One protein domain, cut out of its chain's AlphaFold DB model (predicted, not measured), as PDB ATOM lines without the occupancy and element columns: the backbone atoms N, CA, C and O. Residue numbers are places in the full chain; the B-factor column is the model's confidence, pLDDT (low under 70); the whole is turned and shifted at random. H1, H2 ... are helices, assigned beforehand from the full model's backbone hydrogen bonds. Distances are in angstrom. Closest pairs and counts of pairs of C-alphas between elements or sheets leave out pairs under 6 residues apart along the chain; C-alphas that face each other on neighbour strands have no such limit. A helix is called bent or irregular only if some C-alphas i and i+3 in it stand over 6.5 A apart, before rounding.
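Overview. This is residues 1189 to 1254 of the 1254 residues of the protein "DNA damage-binding protein 1" of Galdieria sulphuraria (UniProt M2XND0). Short helices cross in a compact cluster, H2 between H1 and H4, H3 beside the start of H4, with long loops towards opposite ends. The 66 printed residues include four named helices, H1 to H4 in order, and no named strand: all helix. The radius of gyration of the C-alphas is 12.1 A, the spans 33 by 26 by 25 A.

Arrangement. H1, residues 1189 to 1200, touches H2, residues 1212 to 1219; closest C-alphas Gln 1193 and Leu 1215, 6.7 A; 72 degrees, only just about perpendicular. H3, residues 1222 to 1229, is irregular: C-alphas 1222 and 1225 are 7.0 A apart. H4, residues 1241 to 1253, touches H2; closest C-alphas Leu 1245 and Leu 1219, 6.8 A. H3 and H4, a helical hairpin, only just touch, with 3 pairs of C-alphas within 8 A, through residue 1241 of H4 alone; closest C-alphas Leu 1227 and Leu 1241, 6.7 A. O i to N i+4 pairs are within hydrogen-bond range throughout H1 and H4, 3 of 4 in H2, 0 of 4 in H3, where 3 of 5 i+3 pairs are.

Along the chain. H1, 16.3 A long, begins at C-alpha 1189 (-54.284, -11.088, 102.624); H4, 18.4 A, ends at C-alpha 1253 (-51.107, 1.500, 93.046).

Size, cuts and confidence. The printed part has no cut. Links H1 to H2 and H3 to H4 are long. Residues 1222 to 1239 are among those under pLDDT 70.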
ATOM      1  N   LEU A1189     -54.159 -12.369 101.936       86.06
ATOM      2  CA  LEU A1189     -54.284 -11.088 102.624       86.06
ATOM      3  C   LEU A1189     -54.927 -11.218 104.009       86.06
ATOM      4  O   LEU A1189     -54.489 -10.552 104.937       86.06
ATOM      5  N   TRP A1190     -55.882 -12.135 104.196       85.81
ATOM      6  CA  TRP A1190     -56.470 -12.440 105.506       85.81
ATOM      7  C   TRP A1190     -55.447 -12.982 106.492       85.81
ATOM      8  O   TRP A1190     -55.407 -12.567 107.649       85.81
ATOM      9  N   LYS A1191     -54.613 -13.924 106.040       85.31
ATOM     10  CA  LYS A1191     -53.536 -14.463 106.870       85.31
ATOM     11  C   LYS A1191     -52.514 -13.371 107.199       85.31
ATOM     12  O   LYS A1191     -52.062 -13.318 108.339       85.31
ATOM     13  N   LEU A1192     -52.209 -12.484 106.249       85.00
ATOM     14  CA  LEU A1192     -51.334 -11.335 106.482       85.00
ATOM     15  C   LEU A1192     -51.909 -10.351 107.496       85.00
ATOM     16  O   LEU A1192     -51.228 -10.031 108.466       85.00
ATOM     17  N   GLN A1193     -53.165  -9.944 107.335       86.81
ATOM     18  CA  GLN A1193     -53.822  -9.053 108.281       86.81
ATOM     19  C   GLN A1193     -53.874  -9.663 109.684       86.81
ATOM     20  O   GLN A1193     -53.539  -8.979 110.637       86.81
ATOM     21  N   ARG A1194     -54.185 -10.958 109.831       84.88
ATOM     22  CA  ARG A1194     -54.169 -11.624 111.148       84.88
ATOM     23  C   ARG A1194     -52.808 -11.567 111.830       84.88
ATOM     24  O   ARG A1194     -52.749 -11.431 113.046       84.88
ATOM     25  N   VAL A1195     -51.727 -11.690 111.067       82.62
ATOM     26  CA  VAL A1195     -50.376 -11.564 111.620       82.62
ATOM     27  C   VAL A1195     -50.100 -10.131 112.041       82.62
ATOM     28  O   VAL A1195     -49.641  -9.926 113.159       82.62
ATOM     29  N   ILE A1196     -50.462  -9.143 111.219       83.44
ATOM     30  CA  ILE A1196     -50.386  -7.724 111.598       83.44
ATOM     31  C   ILE A1196     -51.192  -7.480 112.889       83.44
ATOM     32  O   ILE A1196     -50.667  -6.934 113.855       83.44
ATOM     33  N   ASP A1197     -52.431  -7.960 112.958       83.06
ATOM     34  CA  ASP A1197     -53.326  -7.780 114.102       83.06
ATOM     35  C   ASP A1197     -52.768  -8.411 115.390       83.06
ATOM     36  O   ASP A1197     -52.900  -7.828 116.469       83.06
ATOM     37  N   GLN A1198     -52.095  -9.567 115.291       81.62
ATOM     38  CA  GLN A1198     -51.411 -10.206 116.422       81.62
ATOM     39  C   GLN A1198     -50.273  -9.345 116.979       81.62
ATOM     40  O   GLN A1198     -50.091  -9.300 118.197       81.62
ATOM     41  N   PHE A1199     -49.542  -8.636 116.117       75.00
ATOM     42  CA  PHE A1199     -48.487  -7.719 116.551       75.00
ATOM     43  C   PHE A1199     -49.048  -6.456 117.217       75.00
ATOM     44  O   PHE A1199     -48.490  -6.003 118.217       75.00
ATOM     45  N   PHE A1200     -50.161  -5.907 116.717       64.81
ATOM     46  CA  PHE A1200     -50.687  -4.608 117.169       64.81
ATOM     47  C   PHE A1200     -51.855  -4.682 118.163       64.81
ATOM     48  O   PHE A1200     -52.311  -3.642 118.636       64.81
ATOM     49  N   ARG A1201     -52.314  -5.889 118.537       59.94
ATOM     50  CA  ARG A1201     -53.445  -6.129 119.461       59.94
ATOM     51  C   ARG A1201     -54.679  -5.284 119.115       59.94
ATOM     52  O   ARG A1201     -55.291  -4.669 119.990       59.94
ATOM     53  N   TRP A1202     -55.047  -5.235 117.837       59.09
ATOM     54  CA  TRP A1202     -56.183  -4.423 117.406       59.09
ATOM     55  C   TRP A1202     -57.539  -5.057 117.776       59.09
ATOM     56  O   TRP A1202     -57.736  -6.252 117.573       59.09
ATOM     57  N   PRO A1203     -58.497  -4.278 118.320       47.50
ATOM     58  CA  PRO A1203     -59.660  -4.819 119.035       47.50
ATOM     59  C   PRO A1203     -60.852  -5.267 118.165       47.50
ATOM     60  O   PRO A1203     -61.930  -5.501 118.713       47.50
ATOM     61  N   VAL A1204     -60.725  -5.378 116.836       55.31
ATOM     62  CA  VAL A1204     -61.878  -5.673 115.958       55.31
ATOM     63  C   VAL A1204     -61.561  -6.781 114.956       55.31
ATOM     64  O   VAL A1204     -60.846  -6.560 113.983       55.31
ATOM     65  N   GLU A1205     -62.157  -7.957 115.168       55.25
ATOM     66  CA  GLU A1205     -62.209  -9.045 114.187       55.25
ATOM     67  C   GLU A1205     -63.362  -8.794 113.201       55.25
ATOM     68  O   GLU A1205     -64.499  -9.226 113.398       55.25
ATOM     69  N   SER A1206     -63.078  -8.076 112.118       61.88
ATOM     70  CA  SER A1206     -63.839  -8.238 110.877       61.88
ATOM     71  C   SER A1206     -63.399  -9.571 110.270       61.88
ATOM     72  O   SER A1206     -62.206  -9.789 110.130       61.88
ATOM     73  N   ASN A1207     -64.319 -10.480 109.935       60.50
ATOM     74  CA  ASN A1207     -63.981 -11.760 109.282       60.50
ATOM     75  C   ASN A1207     -64.161 -11.725 107.754       60.50
ATOM     76  O   ASN A1207     -64.006 -12.753 107.097       60.50
ATOM     77  N   THR A1208     -64.557 -10.580 107.187       67.38
ATOM     78  CA  THR A1208     -65.003 -10.526 105.783       67.38
ATOM     79  C   THR A1208     -64.529  -9.328 104.974       67.38
ATOM     80  O   THR A1208     -64.401  -9.453 103.759       67.38
ATOM     81  N   ILE A1209     -64.154  -8.224 105.625       78.25
ATOM     82  CA  ILE A1209     -63.545  -7.066 104.966       78.25
ATOM     83  C   ILE A1209     -62.092  -6.932 105.418       78.25
ATOM     84  O   ILE A1209     -61.816  -6.891 106.620       78.25
ATOM     85  N   LEU A1210     -61.192  -6.910 104.433       83.69
ATOM     86  CA  LEU A1210     -59.767  -6.664 104.621       83.69
ATOM     87  C   LEU A1210     -59.538  -5.163 104.752       83.69
ATOM     88  O   LEU A1210     -60.021  -4.387 103.930       83.69
ATOM     89  N   ASP A1211     -58.796  -4.772 105.776       85.88
ATOM     90  CA  ASP A1211     -58.469  -3.378 106.030       85.88
ATOM     91  C   ASP A1211     -57.186  -3.027 105.264       85.88
ATOM     92  O   ASP A1211     -56.073  -3.398 105.652       85.88
ATOM     93  N   GLY A1212     -57.371  -2.361 104.121       87.06
ATOM     94  CA  GLY A1212     -56.288  -1.963 103.228       87.06
ATOM     95  C   GLY A1212     -55.247  -1.087 103.920       87.06
ATOM     96  O   GLY A1212     -54.056  -1.278 103.681       87.06
ATOM     97  N   ASP A1213     -55.654  -0.214 104.843       85.19
ATOM     98  CA  ASP A1213     -54.742   0.703 105.532       85.19
ATOM     99  C   ASP A1213     -53.749  -0.055 106.414       85.19
ATOM    100  O   ASP A1213     -52.566   0.291 106.469       85.19
ATOM    101  N   ARG A1214     -54.183  -1.160 107.033       84.81
ATOM    102  CA  ARG A1214     -53.298  -2.066 107.790       84.81
ATOM    103  C   ARG A1214     -52.260  -2.718 106.888       84.81
ATOM    104  O   ARG A1214     -51.091  -2.829 107.257       84.81
ATOM    105  N   LEU A1215     -52.687  -3.143 105.700       85.62
ATOM    106  CA  LEU A1215     -51.824  -3.775 104.703       85.62
ATOM    107  C   LEU A1215     -50.820  -2.772 104.110       85.62
ATOM    108  O   LEU A1215     -49.650  -3.109 103.943       85.62
ATOM    109  N   VAL A1216     -51.233  -1.528 103.850       82.38
ATOM    110  CA  VAL A1216     -50.334  -0.445 103.407       82.38
ATOM    111  C   VAL A1216     -49.358  -0.068 104.515       82.38
ATOM    112  O   VAL A1216     -48.169   0.131 104.268       82.38
ATOM    113  N   TRP A1217     -49.829  -0.005 105.761       82.56
ATOM    114  CA  TRP A1217     -48.974   0.286 106.903       82.56
ATOM    115  C   TRP A1217     -47.839  -0.735 107.024       82.56
ATOM    116  O   TRP A1217     -46.696  -0.343 107.280       82.56
ATOM    117  N   PHE A1218     -48.121  -2.012 106.739       82.31
ATOM    118  CA  PHE A1218     -47.117  -3.071 106.701       82.31
ATOM    119  C   PHE A1218     -45.961  -2.754 105.733       82.31
ATOM    120  O   PHE A1218     -44.802  -2.882 106.136       82.31
ATOM    121  N   LEU A1219     -46.251  -2.232 104.529       75.31
ATOM    122  CA  LEU A1219     -45.232  -1.778 103.562       75.31
ATOM    123  C   LEU A1219     -44.340  -0.656 104.112       75.31
ATOM    124  O   LEU A1219     -43.174  -0.551 103.741       75.31
ATOM    125  N   SER A1220     -44.882   0.192 104.989       70.81
ATOM    126  CA  SER A1220     -44.170   1.343 105.561       70.81
ATOM    127  C   SER A1220     -43.353   1.019 106.816       70.81
ATOM    128  O   SER A1220     -42.669   1.893 107.358       70.81
ATOM    129  N   SER A1221     -43.470  -0.203 107.333       71.00
ATOM    130  CA  SER A1221     -42.915  -0.576 108.628       71.00
ATOM    131  C   SER A1221     -41.524  -1.211 108.494       71.00
ATOM    132  O   SER A1221     -41.276  -2.009 107.593       71.00
ATOM    133  N   LYS A1222     -40.613  -0.928 109.442       66.00
ATOM    134  CA  LYS A1222     -39.294  -1.601 109.543       66.00
ATOM    135  C   LYS A1222     -39.418  -3.116 109.839       66.00
ATOM    136  O   LYS A1222     -38.411  -3.814 109.922       66.00
ATOM    137  N   TYR A1223     -40.645  -3.619 109.995       59.69
ATOM    138  CA  TYR A1223     -40.993  -4.979 110.397       59.69
ATOM    139  C   TYR A1223     -41.128  -5.966 109.233       59.69
ATOM    140  O   TYR A1223     -41.470  -7.121 109.468       59.69
ATOM    141  N   SER A1224     -40.818  -5.574 107.993       58.19
ATOM    142  CA  SER A1224     -40.705  -6.536 106.886       58.19
ATOM    143  C   SER A1224     -39.713  -7.663 107.216       58.19
ATOM    144  O   SER A1224     -39.958  -8.820 106.883       58.19
ATOM    145  N   SER A1225     -38.661  -7.368 107.985       61.16
ATOM    146  CA  SER A1225     -37.693  -8.346 108.499       61.16
ATOM    147  C   SER A1225     -38.297  -9.424 109.415       61.16
ATOM    148  O   SER A1225     -37.771 -10.539 109.460       61.16
ATOM    149  N   LEU A1226     -39.421  -9.145 110.092       57.84
ATOM    150  CA  LEU A1226     -40.106 -10.099 110.978       57.84
ATOM    151  C   LEU A1226     -40.811 -11.231 110.217       57.84
ATOM    152  O   LEU A1226     -41.206 -12.221 110.824       57.84
ATOM    153  N   LEU A1227     -40.948 -11.121 108.893       59.88
ATOM    154  CA  LEU A1227     -41.523 -12.181 108.063       59.88
ATOM    155  C   LEU A1227     -40.495 -13.213 107.580       59.88
ATOM    156  O   LEU A1227     -40.849 -14.102 106.806       59.88
ATOM    157  N   SER A1228     -39.243 -13.132 108.039       60.81
ATOM    158  CA  SER A1228     -38.239 -14.176 107.792       60.81
ATOM    159  C   SER A1228     -38.673 -15.551 108.327       60.81
ATOM    160  O   SER A1228     -38.355 -16.561 107.704       60.81
ATOM    161  N   ASP A1229     -39.503 -15.585 109.377       57.75
ATOM    162  CA  ASP A1229     -40.068 -16.811 109.967       57.75
ATOM    163  C   ASP A1229     -41.419 -17.236 109.363       57.75
ATOM    164  O   ASP A1229     -42.068 -18.183 109.827       57.75
ATOM    165  N   TRP A1230     -41.890 -16.552 108.318       60.81
ATOM    166  CA  TRP A1230     -43.217 -16.804 107.768       60.81
ATOM    167  C   TRP A1230     -43.213 -17.980 106.786       60.81
ATOM    168  O   TRP A1230     -43.038 -17.829 105.579       60.81
ATOM    169  N   GLY A1231     -43.373 -19.182 107.344       57.19
ATOM    170  CA  GLY A1231     -43.307 -20.458 106.628       57.19
ATOM    171  C   GLY A1231     -44.281 -20.635 105.450       57.19
ATOM    172  O   GLY A1231     -45.279 -19.923 105.303       57.19
ATOM    173  N   ASN A1232     -43.965 -21.649 104.631       55.88
ATOM    174  CA  ASN A1232     -44.583 -22.032 103.352       55.88
ATOM    175  C   ASN A1232     -46.105 -21.800 103.273       55.88
ATOM    176  O   ASN A1232     -46.883 -22.296 104.089       55.88
ATOM    177  N   PHE A1233     -46.525 -21.038 102.259       54.78
ATOM    178  CA  PHE A1233     -47.890 -20.518 102.115       54.78
ATOM    179  C   PHE A1233     -48.869 -21.510 101.473       54.78
ATOM    180  O   PHE A1233     -50.080 -21.411 101.673       54.78
ATOM    181  N   THR A1234     -48.342 -22.472 100.720       51.91
ATOM    182  CA  THR A1234     -49.085 -23.559 100.083       51.91
ATOM    183  C   THR A1234     -48.264 -24.842 100.179       51.91
ATOM    184  O   THR A1234     -47.034 -24.789 100.255       51.91
ATOM    185  N   GLU A1235     -48.930 -25.997 100.209       50.41
ATOM    186  CA  GLU A1235     -48.277 -27.300 100.040       50.41
ATOM    187  C   GLU A1235     -47.619 -27.350  98.646       50.41
ATOM    188  O   GLU A1235     -48.226 -27.805  97.683       50.41
ATOM    189  N   GLY A1236     -46.400 -26.815  98.512       58.62
ATOM    190  CA  GLY A1236     -45.596 -26.912  97.291       58.62
ATOM    191  C   GLY A1236     -44.851 -25.651  96.845       58.62
ATOM    192  O   GLY A1236     -43.854 -25.803  96.144       58.62
ATOM    193  N   GLU A1237     -45.248 -24.433  97.249       58.88
ATOM    194  CA  GLU A1237     -44.592 -23.200  96.769       58.88
ATOM    195  C   GLU A1237     -44.177 -22.242  97.900       58.88
ATOM    196  O   GLU A1237     -44.983 -21.772  98.711       58.88
ATOM    197  N   THR A1238     -42.881 -21.920  97.935       61.91
ATOM    198  CA  THR A1238     -42.268 -20.934  98.835       61.91
ATOM    199  C   THR A1238     -42.464 -19.527  98.270       61.91
ATOM    200  O   THR A1238     -41.657 -19.039  97.472       61.91
ATOM    201  N   LEU A1239     -43.541 -18.854  98.672       66.06
ATOM    202  CA  LEU A1239     -43.770 -17.456  98.320       66.06
ATOM    203  C   LEU A1239     -42.902 -16.568  99.223       66.06
ATOM    204  O   LEU A1239     -43.190 -16.392 100.401       66.06
ATOM    205  N   GLN A1240     -41.794 -16.060  98.685       70.94
ATOM    206  CA  GLN A1240     -40.886 -15.182  99.428       70.94
ATOM    207  C   GLN A1240     -41.542 -13.831  99.758       70.94
ATOM    208  O   GLN A1240     -42.304 -13.295  98.954       70.94
ATOM    209  N   LEU A1241     -41.166 -13.246 100.902       71.44
ATOM    210  CA  LEU A1241     -41.601 -11.926 101.382       71.44
ATOM    211  C   LEU A1241     -41.630 -10.847 100.288       71.44
ATOM    212  O   LEU A1241     -42.588 -10.091 100.170       71.44
ATOM    213  N   ARG A1242     -40.592 -10.791  99.456       69.31
ATOM    214  CA  ARG A1242     -40.468  -9.808  98.372       69.31
ATOM    215  C   ARG A1242     -41.579  -9.894  97.316       69.31
ATOM    216  O   ARG A1242     -42.001  -8.860  96.815       69.31
ATOM    217  N   HIS A1243     -42.113 -11.086  97.033       74.69
ATOM    218  CA  HIS A1243     -43.271 -11.239  96.140       74.69
ATOM    219  C   HIS A1243     -44.539 -10.654  96.761       74.69
ATOM    220  O   HIS A1243     -45.350 -10.052  96.064       74.69
ATOM    221  N   LEU A1244     -44.696 -10.811  98.078       76.44
ATOM    222  CA  LEU A1244     -45.804 -10.217  98.812       76.44
ATOM    223  C   LEU A1244     -45.695  -8.690  98.839       76.44
ATOM    224  O   LEU A1244     -46.703  -8.023  98.643       76.44
ATOM    225  N   LEU A1245     -44.491  -8.139  99.029       74.94
ATOM    226  CA  LEU A1245     -44.262  -6.692  98.968       74.94
ATOM    227  C   LEU A1245     -44.616  -6.126  97.587       74.94
ATOM    228  O   LEU A1245     -45.336  -5.138  97.524       74.94
ATOM    229  N   TYR A1246     -44.193  -6.784  96.502       74.19
ATOM    230  CA  TYR A1246     -44.553  -6.374  95.140       74.19
ATOM    231  C   TYR A1246     -46.068  -6.442  94.898       74.19
ATOM    232  O   TYR A1246     -46.654  -5.507  94.365       74.19
ATOM    233  N   PHE A1247     -46.723  -7.519  95.345       79.12
ATOM    234  CA  PHE A1247     -48.177  -7.660  95.242       79.12
ATOM    235  C   PHE A1247     -48.929  -6.578  96.029       79.12
ATOM    236  O   PHE A1247     -49.900  -6.014  95.535       79.12
ATOM    237  N   LEU A1248     -48.485  -6.276  97.251       80.75
ATOM    238  CA  LEU A1248     -49.063  -5.210  98.065       80.75
ATOM    239  C   LEU A1248     -48.808  -3.832  97.448       80.75
ATOM    240  O   LEU A1248     -49.691  -2.987  97.489       80.75
ATOM    241  N   GLU A1249     -47.635  -3.590  96.867       75.56
ATOM    242  CA  GLU A1249     -47.342  -2.333  96.178       75.56
ATOM    243  C   GLU A1249     -48.235  -2.140  94.945       75.56
ATOM    244  O   GLU A1249     -48.774  -1.049  94.746       75.56
ATOM    245  N   ASP A1250     -48.445  -3.199  94.159       74.00
ATOM    246  CA  ASP A1250     -49.376  -3.184  93.029       74.00
ATOM    247  C   ASP A1250     -50.818  -2.927  93.499       74.00
ATOM    248  O   ASP A1250     -51.510  -2.085  92.930       74.00
ATOM    249  N   LEU A1251     -51.227  -3.540  94.619       76.00
ATOM    250  CA  LEU A1251     -52.525  -3.298  95.259       76.00
ATOM    251  C   LEU A1251     -52.693  -1.844  95.741       76.00
ATOM    252  O   LEU A1251     -53.789  -1.305  95.661       76.00
ATOM    253  N   VAL A1252     -51.630  -1.198  96.236       75.00
ATOM    254  CA  VAL A1252     -51.654   0.227  96.632       75.00
ATOM    255  C   VAL A1252     -51.694   1.155  95.417       75.00
ATOM    256  O   VAL A1252     -52.202   2.277  95.494       75.00
ATOM    257  N   ARG A1253     -51.124   0.725  94.289       69.12
ATOM    258  CA  ARG A1253     -51.107   1.500  93.046       69.12
ATOM    259  C   ARG A1253     -52.474   1.488  92.352       69.12
ATOM    260  O   ARG A1253     -52.893   2.549  91.857       69.12
ATOM    261  N   SER A1254     -53.101   0.310  92.284       58.59
ATOM    262  CA  SER A1254     -54.429   0.063  91.694       58.59
ATOM    263  C   SER A1254     -55.534   0.793  92.445       58.59
ATOM    264  O   SER A1254     -56.403   1.410  91.778       58.59
TER     265      SER A1254